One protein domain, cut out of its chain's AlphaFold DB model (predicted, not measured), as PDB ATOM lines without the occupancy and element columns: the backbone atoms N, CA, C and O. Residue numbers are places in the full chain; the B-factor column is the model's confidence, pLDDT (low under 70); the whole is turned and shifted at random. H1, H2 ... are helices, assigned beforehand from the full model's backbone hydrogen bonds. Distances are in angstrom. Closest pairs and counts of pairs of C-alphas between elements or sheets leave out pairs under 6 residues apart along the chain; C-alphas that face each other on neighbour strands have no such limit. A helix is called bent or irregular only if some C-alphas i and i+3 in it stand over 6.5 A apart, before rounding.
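AT A GLANCE: This is residues 10 to 134 of the 135 residues of the protein "Sodium/solute symporter, putative" of Ixodes scapularis (UniProt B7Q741). An open, S-shaped run of helices with almost no packing between them: the chain goes one way along the long H2, turns through H3, comes back through H4 and arm H5a of the bent helix H5, and folds over at a corner into the long arm H5b. H1 is a short piece before H2, and H6 and H7 form a tail after H5b. The printed part has 125 residues with seven named helices, H1 to H7 in chain order, and no named strand; its class is all helix. It is extended, with a radius of gyration of the C-alphas of 21.3 A, and its C-alphas span 69 by 46 by 27 A.

HOW THE PARTS SIT: H1, residues 10 to 15, is apart from H2, residues 18 to 41, and both stand free. H2 is apart from H3, residues 48 to 56, which is irregular: C-alphas 52 and 55 are 8.4 A apart. H3 is apart from H4, residues 60 to 71. H5, residues 74 to 114, was assigned as one helix by its hydrogen bonds but is bent, with C-alphas 86 and 89 at 9.5 A; its arms are H5a, residues 74 to 86, and H5b, residues 89 to 114. H4 is apart from H5a. The two arms touch only at the corner, and only just, with 3 pairs of C-alphas within 8 A, through residues 83 to 84 of H5a and 90 to 91 of H5b. Their closest C-alphas, those of Ile 84 and Tyr 91, are 6.1 A apart. The arms run opposite ways at a steep tilt of 35.2 degrees, only just past shallow. H5b has a kink of 36 degrees near residue 104. H5b is apart from H6, residues 121 to 124, and from H2. H6 and H7, residues 126 to 132, meet only through their link. Every O i to N i+4 pair is within hydrogen-bond range in H1, H2, H4, H5a and H7; the count is 3 of 5 in H3 and 17 of 22 in H5b, and H6 is too short for such a pair.

IN THESE COORDINATES: H1 begins at C-alpha 10, (-6.653, -77.401, -148.065). H2 is 34.0 A long, H3 13.5 A, H4 16.6 A, H5a 18.4 A and H5b 38.0 A. H5b begins at C-alpha 89, (-14.719, -67.056, -116.110). H1, H6 and H7 are shorter, and H7 ends at C-alpha 132, (-19.862, -113.208, -96.996).

THE WHOLE: The two C-alphas farthest apart, those of Val 14 and Asn 134, are 69.1 A apart. The printed part has no cut and no long link. The mean pLDDT of the printed part is 77.7; residues 12 to 14, 42 to 57 and 113 to 134 are under 70.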
ATOM      1  N   GLU A  10      -7.823 -77.516-147.191       71.38
ATOM      2  CA  GLU A  10      -6.653 -77.401-148.065       71.38
ATOM      3  C   GLU A  10      -5.531 -76.530-147.467       71.38
ATOM      4  O   GLU A  10      -4.367 -76.920-147.533       71.38
ATOM      5  N   GLU A  11      -5.842 -75.414-146.796       70.44
ATOM      6  CA  GLU A  11      -4.829 -74.586-146.119       70.44
ATOM      7  C   GLU A  11      -4.251 -75.266-144.872       70.44
ATOM      8  O   GLU A  11      -3.070 -75.099-144.557       70.44
ATOM      9  N   LEU A  12      -5.058 -76.066-144.167       68.75
ATOM     10  CA  LEU A  12      -4.581 -76.860-143.034       68.75
ATOM     11  C   LEU A  12      -3.593 -77.940-143.481       68.75
ATOM     12  O   LEU A  12      -2.568 -78.125-142.829       68.75
ATOM     13  N   LEU A  13      -3.856 -78.605-144.607       66.19
ATOM     14  CA  LEU A  13      -2.929 -79.582-145.181       66.19
ATOM     15  C   LEU A  13      -1.613 -78.935-145.634       66.19
ATOM     16  O   LEU A  13      -0.562 -79.546-145.479       66.19
ATOM     17  N   VAL A  14      -1.654 -77.694-146.132       67.69
ATOM     18  CA  VAL A  14      -0.444 -76.926-146.479       67.69
ATOM     19  C   VAL A  14       0.322 -76.465-145.230       67.69
ATOM     20  O   VAL A  14       1.548 -76.368-145.265       67.69
ATOM     21  N   ARG A  15      -0.368 -76.204-144.112       70.50
ATOM     22  CA  ARG A  15       0.259 -75.860-142.823       70.50
ATOM     23  C   ARG A  15       0.917 -77.050-142.126       70.50
ATOM     24  O   ARG A  15       1.906 -76.833-141.426       70.50
ATOM     25  N   PHE A  16       0.393 -78.265-142.308       72.06
ATOM     26  CA  PHE A  16       0.985 -79.490-141.764       72.06
ATOM     27  C   PHE A  16       2.337 -79.753-142.429       72.06
ATOM     28  O   PHE A  16       2.446 -80.269-143.541       72.06
ATOM     29  N   THR A  17       3.394 -79.351-141.736       83.56
ATOM     30  CA  THR A  17       4.760 -79.437-142.240       83.56
ATOM     31  C   THR A  17       5.309 -80.840-141.968       83.56
ATOM     32  O   THR A  17       4.834 -81.558-141.090       83.56
ATOM     33  N   GLY A  18       6.373 -81.249-142.667       84.06
ATOM     34  CA  GLY A  18       7.065 -82.519-142.390       84.06
ATOM     35  C   GLY A  18       7.490 -82.702-140.920       84.06
ATOM     36  O   GLY A  18       7.600 -83.834-140.452       84.06
ATOM     37  N   TYR A  19       7.662 -81.607-140.171       87.56
ATOM     38  CA  TYR A  19       7.924 -81.633-138.729       87.56
ATOM     39  C   TYR A  19       6.759 -82.203-137.911       87.56
ATOM     40  O   TYR A  19       7.006 -82.961-136.978       87.56
ATOM     41  N   ASP A  20       5.511 -81.912-138.275       88.62
ATOM     42  CA  ASP A  20       4.337 -82.406-137.548       88.62
ATOM     43  C   ASP A  20       4.220 -83.929-137.683       88.62
ATOM     44  O   ASP A  20       3.997 -84.646-136.705       88.62
ATOM     45  N   TYR A  21       4.488 -84.443-138.888       87.62
ATOM     46  CA  TYR A  21       4.586 -85.879-139.136       87.62
ATOM     47  C   TYR A  21       5.755 -86.516-138.381       87.62
ATOM     48  O   TYR A  21       5.593 -87.595-137.813       87.62
ATOM     49  N   ALA A  22       6.916 -85.856-138.328       91.50
ATOM     50  CA  ALA A  22       8.060 -86.355-137.571       91.50
ATOM     51  C   ALA A  22       7.734 -86.476-136.073       91.50
ATOM     52  O   ALA A  22       7.991 -87.522-135.478       91.50
ATOM     53  N   VAL A  23       7.109 -85.458-135.471       93.31
ATOM     54  CA  VAL A  23       6.688 -85.489-134.059       93.31
ATOM     55  C   VAL A  23       5.657 -86.591-133.817       93.31
ATOM     56  O   VAL A  23       5.777 -87.323-132.836       93.31
ATOM     57  N   PHE A  24       4.690 -86.766-134.721       90.69
ATOM     58  CA  PHE A  24       3.688 -87.826-134.614       90.69
ATOM     59  C   PHE A  24       4.317 -89.225-134.644       90.69
ATOM     60  O   PHE A  24       4.040 -90.051-133.773       90.69
ATOM     61  N   VAL A  25       5.214 -89.483-135.600       94.75
ATOM     62  CA  VAL A  25       5.914 -90.769-135.713       94.75
ATOM     63  C   VAL A  25       6.806 -91.015-134.499       94.75
ATOM     64  O   VAL A  25       6.811 -92.125-133.973       94.75
ATOM     65  N   ILE A  26       7.517 -89.996-134.006       95.62
ATOM     66  CA  ILE A  26       8.354 -90.113-132.803       95.62
ATOM     67  C   ILE A  26       7.496 -90.413-131.569       95.62
ATOM     68  O   ILE A  26       7.833 -91.311-130.802       95.62
ATOM     69  N   ALA A  27       6.373 -89.716-131.381       94.56
ATOM     70  CA  ALA A  27       5.472 -89.950-130.254       94.56
ATOM     71  C   ALA A  27       4.893 -91.374-130.274       94.56
ATOM     72  O   ALA A  27       4.887 -92.056-129.245       94.56
ATOM     73  N   LEU A  28       4.472 -91.855-131.451       93.19
ATOM     74  CA  LEU A  28       4.021 -93.235-131.631       93.19
ATOM     75  C   LEU A  28       5.143 -94.243-131.377       93.19
ATOM     76  O   LEU A  28       4.917 -95.239-130.695       93.19
ATOM     77  N   ALA A  29       6.347 -93.981-131.887       95.62
ATOM     78  CA  ALA A  29       7.496 -94.855-131.697       95.62
ATOM     79  C   ALA A  29       7.883 -94.960-130.218       95.62
ATOM     80  O   ALA A  29       8.108 -96.063-129.737       95.62
ATOM     81  N   LEU A  30       7.903 -93.847-129.478       94.88
ATOM     82  CA  LEU A  30       8.192 -93.838-128.041       94.88
ATOM     83  C   LEU A  30       7.109 -94.570-127.239       94.88
ATOM     84  O   LEU A  30       7.434 -95.414-126.407       94.88
ATOM     85  N   SER A  31       5.831 -94.293-127.514       92.62
ATOM     86  CA  SER A  31       4.704 -94.970-126.855       92.62
ATOM     87  C   SER A  31       4.722 -96.481-127.118       92.62
ATOM     88  O   SER A  31       4.688 -97.293-126.190       92.62
ATOM     89  N   GLY A  32       4.883 -96.870-128.385       91.81
ATOM     90  CA  GLY A  32       4.998 -98.265-128.796       91.81
ATOM     91  C   GLY A  32       6.238 -98.948-128.224       91.81
ATOM     92  O   GLY A  32       6.151-100.098-127.803       91.81
ATOM     93  N   ALA A  33       7.373 -98.250-128.140       92.62
ATOM     94  CA  ALA A  33       8.601 -98.784-127.560       92.62
ATOM     95  C   ALA A  33       8.452 -99.086-126.065       92.62
ATOM     96  O   ALA A  33       8.917-100.132-125.624       92.62
ATOM     97  N   ILE A  34       7.774 -98.229-125.292       88.50
ATOM     98  CA  ILE A  34       7.490 -98.489-123.870       88.50
ATOM     99  C   ILE A  34       6.575 -99.713-123.727       88.50
ATOM    100  O   ILE A  34       6.846-100.596-122.911       88.50
ATOM    101  N   GLY A  35       5.527 -99.805-124.553       85.44
ATOM    102  CA  GLY A  35       4.637-100.967-124.578       85.44
ATOM    103  C   GLY A  35       5.372-102.263-124.932       85.44
ATOM    104  O   GLY A  35       5.222-103.269-124.243       85.44
ATOM    105  N   LEU A  36       6.224-102.225-125.957       89.75
ATOM    106  CA  LEU A  36       7.014-103.371-126.404       89.75
ATOM    107  C   LEU A  36       8.083-103.771-125.378       89.75
ATOM    108  O   LEU A  36       8.284-104.958-125.135       89.75
ATOM    109  N   TYR A  37       8.735-102.797-124.740       88.44
ATOM    110  CA  TYR A  37       9.690-103.038-123.660       88.44
ATOM    111  C   TYR A  37       9.033-103.790-122.497       88.44
ATOM    112  O   TYR A  37       9.568-104.800-122.040       88.44
ATOM    113  N   ASN A  38       7.848-103.348-122.064       81.00
ATOM    114  CA  ASN A  38       7.090-104.020-121.009       81.00
ATOM    115  C   ASN A  38       6.579-105.402-121.449       81.00
ATOM    116  O   ASN A  38       6.588-106.329-120.645       81.00
ATOM    117  N   ALA A  39       6.202-105.574-122.720       82.69
ATOM    118  CA  ALA A  39       5.750-106.860-123.255       82.69
ATOM    119  C   ALA A  39       6.867-107.916-123.317       82.69
ATOM    120  O   ALA A  39       6.615-109.086-123.050       82.69
ATOM    121  N   ILE A  40       8.099-107.519-123.656       83.50
ATOM    122  CA  ILE A  40       9.250-108.438-123.732       83.50
ATOM    123  C   ILE A  40       9.820-108.733-122.335       83.50
ATOM    124  O   ILE A  40      10.325-109.826-122.093       83.50
ATOM    125  N   LYS A  41       9.764-107.759-121.418       77.00
ATOM    126  CA  LYS A  41      10.300-107.887-120.055       77.00
ATOM    127  C   LYS A  41       9.321-108.541-119.071       77.00
ATOM    128  O   LYS A  41       9.762-108.998-118.018       77.00
ATOM    129  N   GLY A  42       8.027-108.587-119.393       66.50
ATOM    130  CA  GLY A  42       7.025-109.304-118.604       66.50
ATOM    131  C   GLY A  42       7.374-110.789-118.513       66.50
ATOM    132  O   GLY A  42       7.532-111.463-119.530       66.50
ATOM    133  N   SER A  43       7.542-111.301-117.293       59.00
ATOM    134  CA  SER A  43       7.852-112.714-117.081       59.00
ATOM    135  C   SER A  43       6.583-113.546-117.319       59.00
ATOM    136  O   SER A  43       5.545-113.214-116.748       59.00
ATOM    137  N   PRO A  44       6.618-114.641-118.103       55.34
ATOM    138  CA  PRO A  44       5.444-115.463-118.436       55.34
ATOM    139  C   PRO A  44       4.846-116.272-117.259       55.34
ATOM    140  O   PRO A  44       4.214-117.303-117.476       55.34
ATOM    141  N   GLY A  45       5.038-115.828-116.014       54.50
ATOM    142  CA  GLY A  45       4.579-116.498-114.796       54.50
ATOM    143  C   GLY A  45       3.952-115.588-113.738       54.50
ATOM    144  O   GLY A  45       3.604-116.099-112.679       54.50
ATOM    145  N   GLU A  46       3.796-114.282-113.986       59.06
ATOM    146  CA  GLU A  46       3.011-113.425-113.087       59.06
ATOM    147  C   GLU A  46       1.536-113.811-113.214       59.06
ATOM    148  O   GLU A  46       0.962-113.822-114.307       59.06
ATOM    149  N   THR A  47       0.913-114.199-112.104       64.12
ATOM    150  CA  THR A  47      -0.510-114.533-112.132       64.12
ATOM    151  C   THR A  47      -1.310-113.270-112.484       64.12
ATOM    152  O   THR A  47      -0.974-112.170-112.053       64.12
ATOM    153  N   LEU A  48      -2.385-113.396-113.277       62.34
ATOM    154  CA  LEU A  48      -3.281-112.279-113.639       62.34
ATOM    155  C   LEU A  48      -3.592-111.310-112.473       62.34
ATOM    156  O   LEU A  48      -3.504-110.100-112.680       62.34
ATOM    157  N   PRO A  49      -3.922-111.778-111.251       61.94
ATOM    158  CA  PRO A  49      -4.124-110.878-110.118       61.94
ATOM    159  C   PRO A  49      -2.861-110.120-109.688       61.94
ATOM    160  O   PRO A  49      -2.981-108.953-109.325       61.94
ATOM    161  N   GLU A  50      -1.664-110.706-109.759       67.50
ATOM    162  CA  GLU A  50      -0.397-110.019-109.452       67.50
ATOM    163  C   GLU A  50      -0.087-108.926-110.482       67.50
ATOM    164  O   GLU A  50       0.286-107.820-110.094       67.50
ATOM    165  N   MET A  51      -0.353-109.172-111.772       66.56
ATOM    166  CA  MET A  51      -0.213-108.153-112.824       66.56
ATOM    167  C   MET A  51      -1.206-106.992-112.664       66.56
ATOM    168  O   MET A  51      -0.865-105.842-112.929       66.56
ATOM    169  N   LEU A  52      -2.444-107.279-112.244       67.12
ATOM    170  CA  LEU A  52      -3.499-106.268-112.094       67.12
ATOM    171  C   LEU A  52      -3.381-105.463-110.792       67.12
ATOM    172  O   LEU A  52      -3.756-104.294-110.760       67.12
ATOM    173  N   THR A  53      -2.874-106.076-109.719       65.81
ATOM    174  CA  THR A  53      -2.773-105.437-108.395       65.81
ATOM    175  C   THR A  53      -1.361-104.971-108.042       65.81
ATOM    176  O   THR A  53      -1.196-104.253-107.054       65.81
ATOM    177  N   GLY A  54      -0.343-105.352-108.822       65.50
ATOM    178  CA  GLY A  54       1.056-104.979-108.601       65.50
ATOM    179  C   GLY A  54       1.552-105.332-107.196       65.50
ATOM    180  O   GLY A  54       2.233-104.527-106.562       65.50
ATOM    181  N   ASN A  55       1.120-106.482-106.665       64.31
ATOM    182  CA  ASN A  55       1.377-106.946-105.294       64.31
ATOM    183  C   ASN A  55       0.919-106.007-104.162       64.31
ATOM    184  O   ASN A  55       1.320-106.202-103.020       64.31
ATOM    185  N   LYS A  56       0.068-105.002-104.429       64.50
ATOM    186  CA  LYS A  56      -0.316-103.948-103.458       64.50
ATOM    187  C   LYS A  56       0.868-103.140-102.897       64.50
ATOM    188  O   LYS A  56       0.685-102.364-101.964       64.50
ATOM    189  N   GLU A  57       2.057-103.272-103.483       65.12
ATOM    190  CA  GLU A  57       3.270-102.541-103.091       65.12
ATOM    191  C   GLU A  57       3.552-101.342-104.008       65.12
ATOM    192  O   GLU A  57       4.526-100.611-103.811       65.12
ATOM    193  N   LEU A  58       2.700-101.107-105.016       71.50
ATOM    194  CA  LEU A  58       2.843 -99.966-105.911       71.50
ATOM    195  C   LEU A  58       2.730 -98.649-105.123       71.50
ATOM    196  O   LEU A  58       1.722 -98.416-104.448       71.50
ATOM    197  N   PRO A  59       3.723 -97.746-105.229       78.38
ATOM    198  CA  PRO A  59       3.652 -96.451-104.571       78.38
ATOM    199  C   PRO A  59       2.429 -95.648-105.043       78.38
ATOM    200  O   PRO A  59       1.984 -95.758-106.184       78.38
ATOM    201  N   VAL A  60       1.900 -94.776-104.185       79.19
ATOM    202  CA  VAL A  60       0.669 -94.010-104.479       79.19
ATOM    203  C   VAL A  60       0.818 -93.099-105.711       79.19
ATOM    204  O   VAL A  60      -0.139 -92.878-106.449       79.19
ATOM    205  N   TRP A  61       2.028 -92.604-105.979       78.69
ATOM    206  CA  TRP A  61       2.332 -91.713-107.105       78.69
ATOM    207  C   TRP A  61       2.141 -92.352-108.501       78.69
ATOM    208  O   TRP A  61       1.405 -91.777-109.309       78.69
ATOM    209  N   PRO A  62       2.736 -93.519-108.830       81.00
ATOM    210  CA  PRO A  62       2.490 -94.207-110.100       81.00
ATOM    211  C   PRO A  62       1.032 -94.658-110.263       81.00
ATOM    212  O   PRO A  62       0.483 -94.560-111.357       81.00
ATOM    213  N   VAL A  63       0.363 -95.062-109.178       82.00
ATOM    214  CA  VAL A  63      -1.066 -95.417-109.226       82.00
ATOM    215  C   VAL A  63      -1.921 -94.190-109.559       82.00
ATOM    216  O   VAL A  63      -2.753 -94.234-110.464       82.00
ATOM    217  N   GLY A  64      -1.683 -93.064-108.879       86.00
ATOM    218  CA  GLY A  64      -2.404 -91.817-109.123       86.00
ATOM    219  C   GLY A  64      -2.182 -91.274-110.534       86.00
ATOM    220  O   GLY A  64      -3.135 -90.877-111.198       86.00
ATOM    221  N   THR A  65      -0.946 -91.307-111.031       84.19
ATOM    222  CA  THR A  65      -0.628 -90.852-112.397       84.19
ATOM    223  C   THR A  65      -1.250 -91.745-113.468       84.19
ATOM    224  O   THR A  65      -1.808 -91.217-114.428       84.19
ATOM    225  N   SER A  66      -1.255 -93.069-113.284       86.25
ATOM    226  CA  SER A  66      -1.954 -93.986-114.191       86.25
ATOM    227  C   SER A  66      -3.465 -93.752-114.193       86.25
ATOM    228  O   SER A  66      -4.091 -93.799-115.248       86.25
ATOM    229  N   LEU A  67      -4.063 -93.472-113.031       86.00
ATOM    230  CA  LEU A  67      -5.489 -93.172-112.931       86.00
ATOM    231  C   LEU A  67      -5.835 -91.863-113.654       86.00
ATOM    232  O   LEU A  67      -6.798 -91.815-114.414       86.00
ATOM    233  N   MET A  68      -5.025 -90.818-113.461       87.50
ATOM    234  CA  MET A  68      -5.184 -89.543-114.169       87.50
ATOM    235  C   MET A  68      -5.049 -89.724-115.681       87.50
ATOM    236  O   MET A  68      -5.858 -89.183-116.432       87.50
ATOM    237  N   ALA A  69      -4.083 -90.529-116.131       86.69
ATOM    238  CA  ALA A  69      -3.915 -90.851-117.544       86.69
ATOM    239  C   ALA A  69      -5.163 -91.529-118.137       86.69
ATOM    240  O   ALA A  69      -5.568 -91.182-119.241       86.69
ATOM    241  N   SER A  70      -5.817 -92.426-117.391       87.50
ATOM    242  CA  SER A  70      -7.068 -93.071-117.819       87.50
ATOM    243  C   SER A  70      -8.271 -92.120-117.871       87.50
ATOM    244  O   SER A  70      -9.197 -92.354-118.645       87.50
ATOM    245  N   PHE A  71      -8.287 -91.057-117.060       86.25
ATOM    246  CA  PHE A  71      -9.378 -90.076-117.052       86.25
ATOM    247  C   PHE A  71      -9.267 -89.022-118.160       86.25
ATOM    248  O   PHE A  71     -10.284 -88.473-118.591       86.25
ATOM    249  N   ILE A  72      -8.053 -88.710-118.619       89.69
ATOM    250  CA  ILE A  72      -7.834 -87.660-119.614       89.69
ATOM    251  C   ILE A  72      -8.113 -88.208-121.018       89.69
ATOM    252  O   ILE A  72      -7.434 -89.103-121.509       89.69
ATOM    253  N   SER A  73      -9.097 -87.614-121.694       89.56
ATOM    254  CA  SER A  73      -9.472 -87.943-123.075       89.56
ATOM    255  C   SER A  73      -9.378 -86.719-123.993       89.56
ATOM    256  O   SER A  73      -9.509 -85.578-123.546       89.56
ATOM    257  N   ALA A  74      -9.206 -86.942-125.300       88.00
ATOM    258  CA  ALA A  74      -9.194 -85.876-126.306       88.00
ATOM    259  C   ALA A  74     -10.501 -85.060-126.301       88.00
ATOM    260  O   ALA A  74     -10.472 -83.833-126.397       88.00
ATOM    261  N   ALA A  75     -11.642 -85.730-126.106       86.44
ATOM    262  CA  ALA A  75     -12.943 -85.071-126.005       86.44
ATOM    263  C   ALA A  75     -13.043 -84.168-124.765       86.44
ATOM    264  O   ALA A  75     -13.621 -83.088-124.836       86.44
ATOM    265  N   PHE A  76     -12.437 -84.576-123.647       89.12
ATOM    266  CA  PHE A  76     -12.394 -83.769-122.429       89.12
ATOM    267  C   PHE A  76     -11.600 -82.474-122.647       89.12
ATOM    268  O   PHE A  76     -12.064 -81.399-122.278       89.12
ATOM    269  N   LEU A  77     -10.438 -82.549-123.302       87.38
ATOM    270  CA  LEU A  77      -9.620 -81.367-123.603       87.38
ATOM    271  C   LEU A  77     -10.332 -80.390-124.547       87.38
ATOM    272  O   LEU A  77     -10.401 -79.198-124.252       87.38
ATOM    273  N   LEU A  78     -10.902 -80.894-125.647       89.81
ATOM    274  CA  LEU A  78     -11.654 -80.072-126.601       89.81
ATOM    275  C   LEU A  78     -12.916 -79.469-125.970       89.81
ATOM    276  O   LEU A  78     -13.222 -78.299-126.202       89.81
ATOM    277  N   GLY A  79     -13.619 -80.243-125.140       86.50
ATOM    278  CA  GLY A  79     -14.792 -79.781-124.401       86.50
ATOM    279  C   GLY A  79     -14.450 -78.645-123.441       86.50
ATOM    280  O   GLY A  79     -15.075 -77.592-123.499       86.50
ATOM    281  N   ASN A  80     -13.398 -78.804-122.632       86.81
ATOM    282  CA  ASN A  80     -12.948 -77.755-121.712       86.81
ATOM    283  C   ASN A  80     -12.509 -76.485-122.446       86.81
ATOM    284  O   ASN A  80     -12.859 -75.390-122.019       86.81
ATOM    285  N   ALA A  81     -11.769 -76.612-123.552       85.12
ATOM    286  CA  ALA A  81     -11.379 -75.455-124.351       85.12
ATOM    287  C   ALA A  81     -12.618 -74.708-124.865       85.12
ATOM    288  O   ALA A  81     -12.729 -73.501-124.673       85.12
ATOM    289  N   THR A  82     -13.580 -75.433-125.443       86.62
ATOM    290  CA  THR A  82     -14.834 -74.860-125.958       86.62
ATOM    291  C   THR A  82     -15.617 -74.137-124.862       86.62
ATOM    292  O   THR A  82     -16.052 -73.006-125.062       86.62
ATOM    293  N   GLU A  83     -15.734 -74.747-123.681       84.88
ATOM    294  CA  GLU A  83     -16.384 -74.144-122.514       84.88
ATOM    295  C   GLU A  83     -15.681 -72.866-122.047       84.88
ATOM    296  O   GLU A  83     -16.339 -71.871-121.750       84.88
ATOM    297  N   ILE A  84     -14.348 -72.844-122.030       87.56
ATOM    298  CA  ILE A  84     -13.577 -71.649-121.662       87.56
ATOM    299  C   ILE A  84     -13.763 -70.537-122.704       87.56
ATOM    300  O   ILE A  84     -13.916 -69.375-122.329       87.56
ATOM    301  N   TYR A  85     -13.790 -70.863-123.999       83.94
ATOM    302  CA  TYR A  85     -14.020 -69.872-125.055       83.94
ATOM    303  C   TYR A  85     -15.448 -69.308-125.042       83.94
ATOM    304  O   TYR A  85     -15.631 -68.134-125.354       83.94
ATOM    305  N   ALA A  86     -16.448 -70.113-124.672       84.44
ATOM    306  CA  ALA A  86     -17.849 -69.695-124.643       84.44
ATOM    307  C   ALA A  86     -18.243 -68.980-123.337       84.44
ATOM    308  O   ALA A  86     -18.879 -67.929-123.374       84.44
ATOM    309  N   ASN A  87     -17.860 -69.541-122.187       79.75
ATOM    310  CA  ASN A  87     -18.334 -69.135-120.859       79.75
ATOM    311  C   ASN A  87     -17.256 -68.437-120.007       79.75
ATOM    312  O   ASN A  87     -17.545 -67.981-118.895       79.75
ATOM    313  N   GLY A  88     -16.019 -68.334-120.508       79.75
ATOM    314  CA  GLY A  88     -14.929 -67.570-119.901       79.75
ATOM    315  C   GLY A  88     -14.689 -67.928-118.434       79.75
ATOM    316  O   GLY A  88     -14.226 -69.015-118.090       79.75
ATOM    317  N   THR A  89     -15.011 -66.990-117.546       80.00
ATOM    318  CA  THR A  89     -14.719 -67.056-116.110       80.00
ATOM    319  C   THR A  89     -15.565 -68.074-115.338       80.00
ATOM    320  O   THR A  89     -15.171 -68.461-114.239       80.00
ATOM    321  N   MET A  90     -16.699 -68.540-115.879       83.81
ATOM    322  CA  MET A  90     -17.572 -69.497-115.176       83.81
ATOM    323  C   MET A  90     -16.916 -70.876-115.012       83.81
ATOM    324  O   MET A  90     -17.159 -71.567-114.023       83.81
ATOM    325  N   TYR A  91     -15.998 -71.236-115.914       83.25
ATOM    326  CA  TYR A  91     -15.239 -72.485-115.852       83.25
ATOM    327  C   TYR A  91     -14.410 -72.637-114.561       83.25
ATOM    328  O   TYR A  91     -14.205 -73.750-114.075       83.25
ATOM    329  N   PHE A  92     -13.989 -71.531-113.934       84.50
ATOM    330  CA  PHE A  92     -13.251 -71.572-112.665       84.50
ATOM    331  C   PHE A  92     -14.036 -72.246-111.532       84.50
ATOM    332  O   PHE A  92     -13.426 -72.856-110.652       84.50
ATOM    333  N   MET A  93     -15.373 -72.198-111.557       87.25
ATOM    334  CA  MET A  93     -16.198 -72.898-110.568       87.25
ATOM    335  C   MET A  93     -16.010 -74.419-110.642       87.25
ATOM    336  O   MET A  93     -15.936 -75.080-109.606       87.25
ATOM    337  N   THR A  94     -15.840 -74.970-111.845       87.25
ATOM    338  CA  THR A  94     -15.551 -76.394-112.063       87.25
ATOM    339  C   THR A  94     -14.186 -76.779-111.493       87.25
ATOM    340  O   THR A  94     -14.055 -77.812-110.837       87.25
ATOM    341  N   VAL A  95     -13.174 -75.921-111.663       87.00
ATOM    342  CA  VAL A  95     -11.824 -76.146-111.117       87.00
ATOM    343  C   VAL A  95     -11.847 -76.192-109.586       87.00
ATOM    344  O   VAL A  95     -11.275 -77.102-108.984       87.00
ATOM    345  N   ILE A  96     -12.556 -75.254-108.951       91.06
ATOM    346  CA  ILE A  96     -12.715 -75.221-107.489       91.06
ATOM    347  C   ILE A  96     -13.470 -76.465-107.004       91.06
ATOM    348  O   ILE A  96     -13.071 -77.076-106.012       91.06
ATOM    349  N   SER A  97     -14.517 -76.881-107.723       91.38
ATOM    350  CA  SER A  97     -15.257 -78.103-107.400       91.38
ATOM    351  C   SER A  97     -14.350 -79.334-107.426       91.38
ATOM    352  O   SER A  97     -14.356 -80.103-106.467       91.38
ATOM    353  N   TYR A  98     -13.524 -79.514-108.465       89.00
ATOM    354  CA  TYR A  98     -12.590 -80.643-108.533       89.00
ATOM    355  C   TYR A  98     -11.577 -80.638-107.386       89.00
ATOM    356  O   TYR A  98     -11.308 -81.694-106.810       89.00
ATOM    357  N   PHE A  99     -11.066 -79.465-107.005       91.50
ATOM    358  CA  PHE A  99     -10.109 -79.343-105.906       91.50
ATOM    359  C   PHE A  99     -10.676 -79.824-104.563       91.50
ATOM    360  O   PHE A  99      -9.948 -80.401-103.761       91.50
ATOM    361  N   ILE A 100     -11.976 -79.630-104.326       93.19
ATOM    362  CA  ILE A 100     -12.650 -80.068-103.095       93.19
ATOM    363  C   ILE A 100     -13.093 -81.533-103.200       93.19
ATOM    364  O   ILE A 100     -12.927 -82.301-102.255       93.19
ATOM    365  N   THR A 101     -13.640 -81.953-104.342       90.94
ATOM    366  CA  THR A 101     -14.170 -83.313-104.512       90.94
ATOM    367  C   THR A 101     -13.072 -84.378-104.487       90.94
ATOM    368  O   THR A 101     -13.287 -85.433-103.901       90.94
ATOM    369  N   ILE A 102     -11.891 -84.125-105.065       88.75
ATOM    370  CA  ILE A 102     -10.787 -85.103-105.104       88.75
ATOM    371  C   ILE A 102     -10.353 -85.575-103.699       88.75
ATOM    372  O   ILE A 102     -10.365 -86.786-103.472       88.75
ATOM    373  N   PRO A 103     -10.001 -84.698-102.734       89.19
ATOM    374  CA  PRO A 103      -9.584 -85.135-101.401       89.19
ATOM    375  C   PRO A 103     -10.731 -85.765-100.605       89.19
ATOM    376  O   PRO A 103     -10.505 -86.734 -99.882       89.19
ATOM    377  N   VAL A 104     -11.962 -85.263-100.762       91.50
ATOM    378  CA  VAL A 104     -13.147 -85.844-100.113       91.50
ATOM    379  C   VAL A 104     -13.366 -87.270-100.617       91.50
ATOM    380  O   VAL A 104     -13.399 -88.210 -99.826       91.50
ATOM    381  N   THR A 105     -13.432 -87.469-101.932       87.44
ATOM    382  CA  THR A 105     -13.599 -88.800-102.519       87.44
ATOM    383  C   THR A 105     -12.433 -89.716-102.152       87.44
ATOM    384  O   THR A 105     -12.671 -90.861-101.777       87.44
ATOM    385  N   ALA A 106     -11.189 -89.228-102.172       85.81
ATOM    386  CA  ALA A 106     -10.036 -90.018-101.750       85.81
ATOM    387  C   ALA A 106     -10.161 -90.481-100.291       85.81
ATOM    388  O   ALA A 106      -9.930 -91.650-100.013       85.81
ATOM    389  N   HIS A 107     -10.580 -89.623 -99.359       85.38
ATOM    390  CA  HIS A 107     -10.680 -90.007 -97.950       85.38
ATOM    391  C   HIS A 107     -11.847 -90.961 -97.656       85.38
ATOM    392  O   HIS A 107     -11.700 -91.864 -96.838       85.38
ATOM    393  N   PHE A 108     -12.994 -90.788 -98.321       85.12
ATOM    394  CA  PHE A 108     -14.184 -91.609 -98.067       85.12
ATOM    395  C   PHE A 108     -14.194 -92.929 -98.848       85.12
ATOM    396  O   PHE A 108     -14.571 -93.957 -98.293       85.12
ATOM    397  N   TYR A 109     -13.774 -92.931-100.117       77.56
ATOM    398  CA  TYR A 109     -13.854 -94.124-100.971       77.56
ATOM    399  C   TYR A 109     -12.614 -95.021-100.877       77.56
ATOM    400  O   TYR A 109     -12.751 -96.243-100.942       77.56
ATOM    401  N   MET A 110     -11.414 -94.463-100.677       78.12
ATOM    402  CA  MET A 110     -10.190 -95.267-100.539       78.12
ATOM    403  C   MET A 110     -10.249 -96.311 -99.410       78.12
ATOM    404  O   MET A 110      -9.905 -97.460 -99.689       78.12
ATOM    405  N   PRO A 111     -10.716 -96.012 -98.176       74.81
ATOM    406  CA  PRO A 111     -10.778 -97.024 -97.119       74.81
ATOM    407  C   PRO A 111     -11.801 -98.127 -97.410       74.81
ATOM    408  O   PRO A 111     -11.645 -99.242 -96.919       74.81
ATOM    409  N   ILE A 112     -12.827 -97.853 -98.217       73.62
ATOM    410  CA  ILE A 112     -13.823 -98.860 -98.594       73.62
ATOM    411  C   ILE A 112     -13.192 -99.852 -99.573       73.62
ATOM    412  O   ILE A 112     -13.239-101.051 -99.335       73.62
ATOM    413  N   PHE A 113     -12.539 -99.375-100.635       67.44
ATOM    414  CA  PHE A 113     -11.984-100.260-101.665       67.44
ATOM    415  C   PHE A 113     -10.677-100.949-101.265       67.44
ATOM    416  O   PHE A 113     -10.432-102.067-101.704       67.44
ATOM    417  N   TYR A 114      -9.851-100.334-100.413       69.12
ATOM    418  CA  TYR A 114      -8.566-100.919-100.015       69.12
ATOM    419  C   TYR A 114      -8.714-102.171 -99.127       69.12
ATOM    420  O   TYR A 114      -7.852-103.047 -99.140       69.12
ATOM    421  N   ASN A 115      -9.815-102.281 -98.373       60.97
ATOM    422  CA  ASN A 115     -10.066-103.405 -97.464       60.97
ATOM    423  C   ASN A 115     -10.703-104.632 -98.139       60.97
ATOM    424  O   ASN A 115     -10.764-105.695 -97.520       60.97
ATOM    425  N   LEU A 116     -11.178-104.521 -99.383       62.78
ATOM    426  CA  LEU A 116     -11.771-105.655-100.090       62.78
ATOM    427  C   LEU A 116     -10.688-106.380-100.912       62.78
ATOM    428  O   LEU A 116     -10.020-105.752-101.734       62.78
ATOM    429  N   PRO A 117     -10.498-107.705-100.748       60.78
ATOM    430  CA  PRO A 117      -9.592-108.501-101.575       60.78
ATOM    431  C   PRO A 117     -10.238-108.826-102.934       60.78
ATOM    432  O   PRO A 117     -10.351-109.987-103.309       60.78
ATOM    433  N   ILE A 118     -10.704-107.799-103.644       61.56
ATOM    434  CA  ILE A 118     -11.349-107.916-104.955       61.56
ATOM    435  C   ILE A 118     -10.386-107.469-106.049       61.56
ATOM    436  O   ILE A 118      -9.689-106.464-105.904       61.56
ATOM    437  N   VAL A 119     -10.342-108.221-107.145       62.66
ATOM    438  CA  VAL A 119      -9.468-107.916-108.293       62.66
ATOM    439  C   VAL A 119     -10.192-106.997-109.279       62.66
ATOM    440  O   VAL A 119      -9.568-106.207-109.985       62.66
ATOM    441  N   THR A 120     -11.526-107.049-109.295       63.31
ATOM    442  CA  THR A 120     -12.375-106.240-110.172       63.31
ATOM    443  C   THR A 120     -13.520-105.582-109.397       63.31
ATOM    444  O   THR A 120     -14.120-106.183-108.509       63.31
ATOM    445  N   ALA A 121     -13.890-104.344-109.750       64.31
ATOM    446  CA  ALA A 121     -15.002-103.628-109.103       64.31
ATOM    447  C   ALA A 121     -16.367-104.337-109.266       64.31
ATOM    448  O   ALA A 121     -17.298-104.085-108.504       64.31
ATOM    449  N   TYR A 122     -16.487-105.246-110.240       60.97
ATOM    450  CA  TYR A 122     -17.696-106.028-110.507       60.97
ATOM    451  C   TYR A 122     -17.907-107.191-109.531       60.97
ATOM    452  O   TYR A 122     -19.042-107.644-109.361       60.97
ATOM    453  N   GLU A 123     -16.859-107.635-108.831       61.66
ATOM    454  CA  GLU A 123     -16.977-108.636-107.760       61.66
ATOM    455  C   GLU A 123     -17.801-108.122-106.572       61.66
ATOM    456  O   GLU A 123     -18.307-108.925-105.793       61.66
ATOM    457  N   VAL A 124     -18.022-106.807-106.471       61.03
ATOM    458  CA  VAL A 124     -18.902-106.171-105.471       61.03
ATOM    459  C   VAL A 124     -20.394-106.373-105.788       61.03
ATOM    460  O   VAL A 124     -21.259-106.007-104.992       61.03
ATOM    461  N   SER A 125     -20.747-106.974-106.928       55.62
ATOM    462  CA  SER A 125     -22.145-107.277-107.235       55.62
ATOM    463  C   SER A 125     -22.731-108.320-106.263       55.62
ATOM    464  O   SER A 125     -22.058-109.240-105.798       55.62
ATOM    465  N   ALA A 126     -24.023-108.158-105.948       57.03
ATOM    466  CA  ALA A 126     -24.802-108.879-104.930       57.03
ATOM    467  C   ALA A 126     -24.530-110.391-104.699       57.03
ATOM    468  O   ALA A 126     -24.664-110.816-103.546       57.03
ATOM    469  N   PRO A 127     -24.175-111.232-105.697       56.03
ATOM    470  CA  PRO A 127     -23.790-112.622-105.433       56.03
ATOM    471  C   PRO A 127     -22.625-112.796-104.438       56.03
ATOM    472  O   PRO A 127     -22.699-113.699-103.610       56.03
ATOM    473  N   THR A 128     -21.602-111.931-104.434       55.59
ATOM    474  CA  THR A 128     -20.457-112.042-103.499       55.59
ATOM    475  C   THR A 128     -20.815-111.567-102.093       55.59
ATOM    476  O   THR A 128     -20.438-112.192-101.102       55.59
ATOM    477  N   PHE A 129     -21.627-110.509-101.986       56.56
ATOM    478  CA  PHE A 129     -22.154-110.031-100.704       56.56
ATOM    479  C   PHE A 129     -22.959-111.127 -99.981       56.56
ATOM    480  O   PHE A 129     -22.832-111.298 -98.770       56.56
ATOM    481  N   ARG A 130     -23.720-111.937-100.734       55.56
ATOM    482  CA  ARG A 130     -24.455-113.099-100.204       55.56
ATOM    483  C   ARG A 130     -23.569-114.240 -99.698       55.56
ATOM    484  O   ARG A 130     -24.035-115.003 -98.860       55.56
ATOM    485  N   LEU A 131     -22.342-114.389-100.198       59.81
ATOM    486  CA  LEU A 131     -21.413-115.427 -99.732       59.81
ATOM    487  C   LEU A 131     -20.698-115.023 -98.438       59.81
ATOM    488  O   LEU A 131     -20.406-115.883 -97.616       59.81
ATOM    489  N   TYR A 132     -20.470-113.724 -98.226       53.03
ATOM    490  CA  TYR A 132     -19.862-113.208 -96.996       53.03
ATOM    491  C   TYR A 132     -20.878-113.000 -95.857       53.03
ATOM    492  O   TYR A 132     -20.512-113.085 -94.693       53.03
ATOM    493  N   SER A 133     -22.162-112.760 -96.158       50.38
ATOM    494  CA  SER A 133     -23.209-112.595 -95.130       50.38
ATOM    495  C   SER A 133     -23.800-113.911 -94.600       50.38
ATOM    496  O   SER A 133     -24.780-113.869 -93.856       50.38
ATOM    497  N   ASN A 134     -23.306-115.062 -95.061       44.22
ATOM    498  CA  ASN A 134     -23.840-116.391 -94.742       44.22
ATOM    499  C   ASN A 134     -22.778-117.279 -94.066       44.22
ATOM    500  O   ASN A 134     -22.756-118.496 -94.257       44.22
TER     501      ASN A 134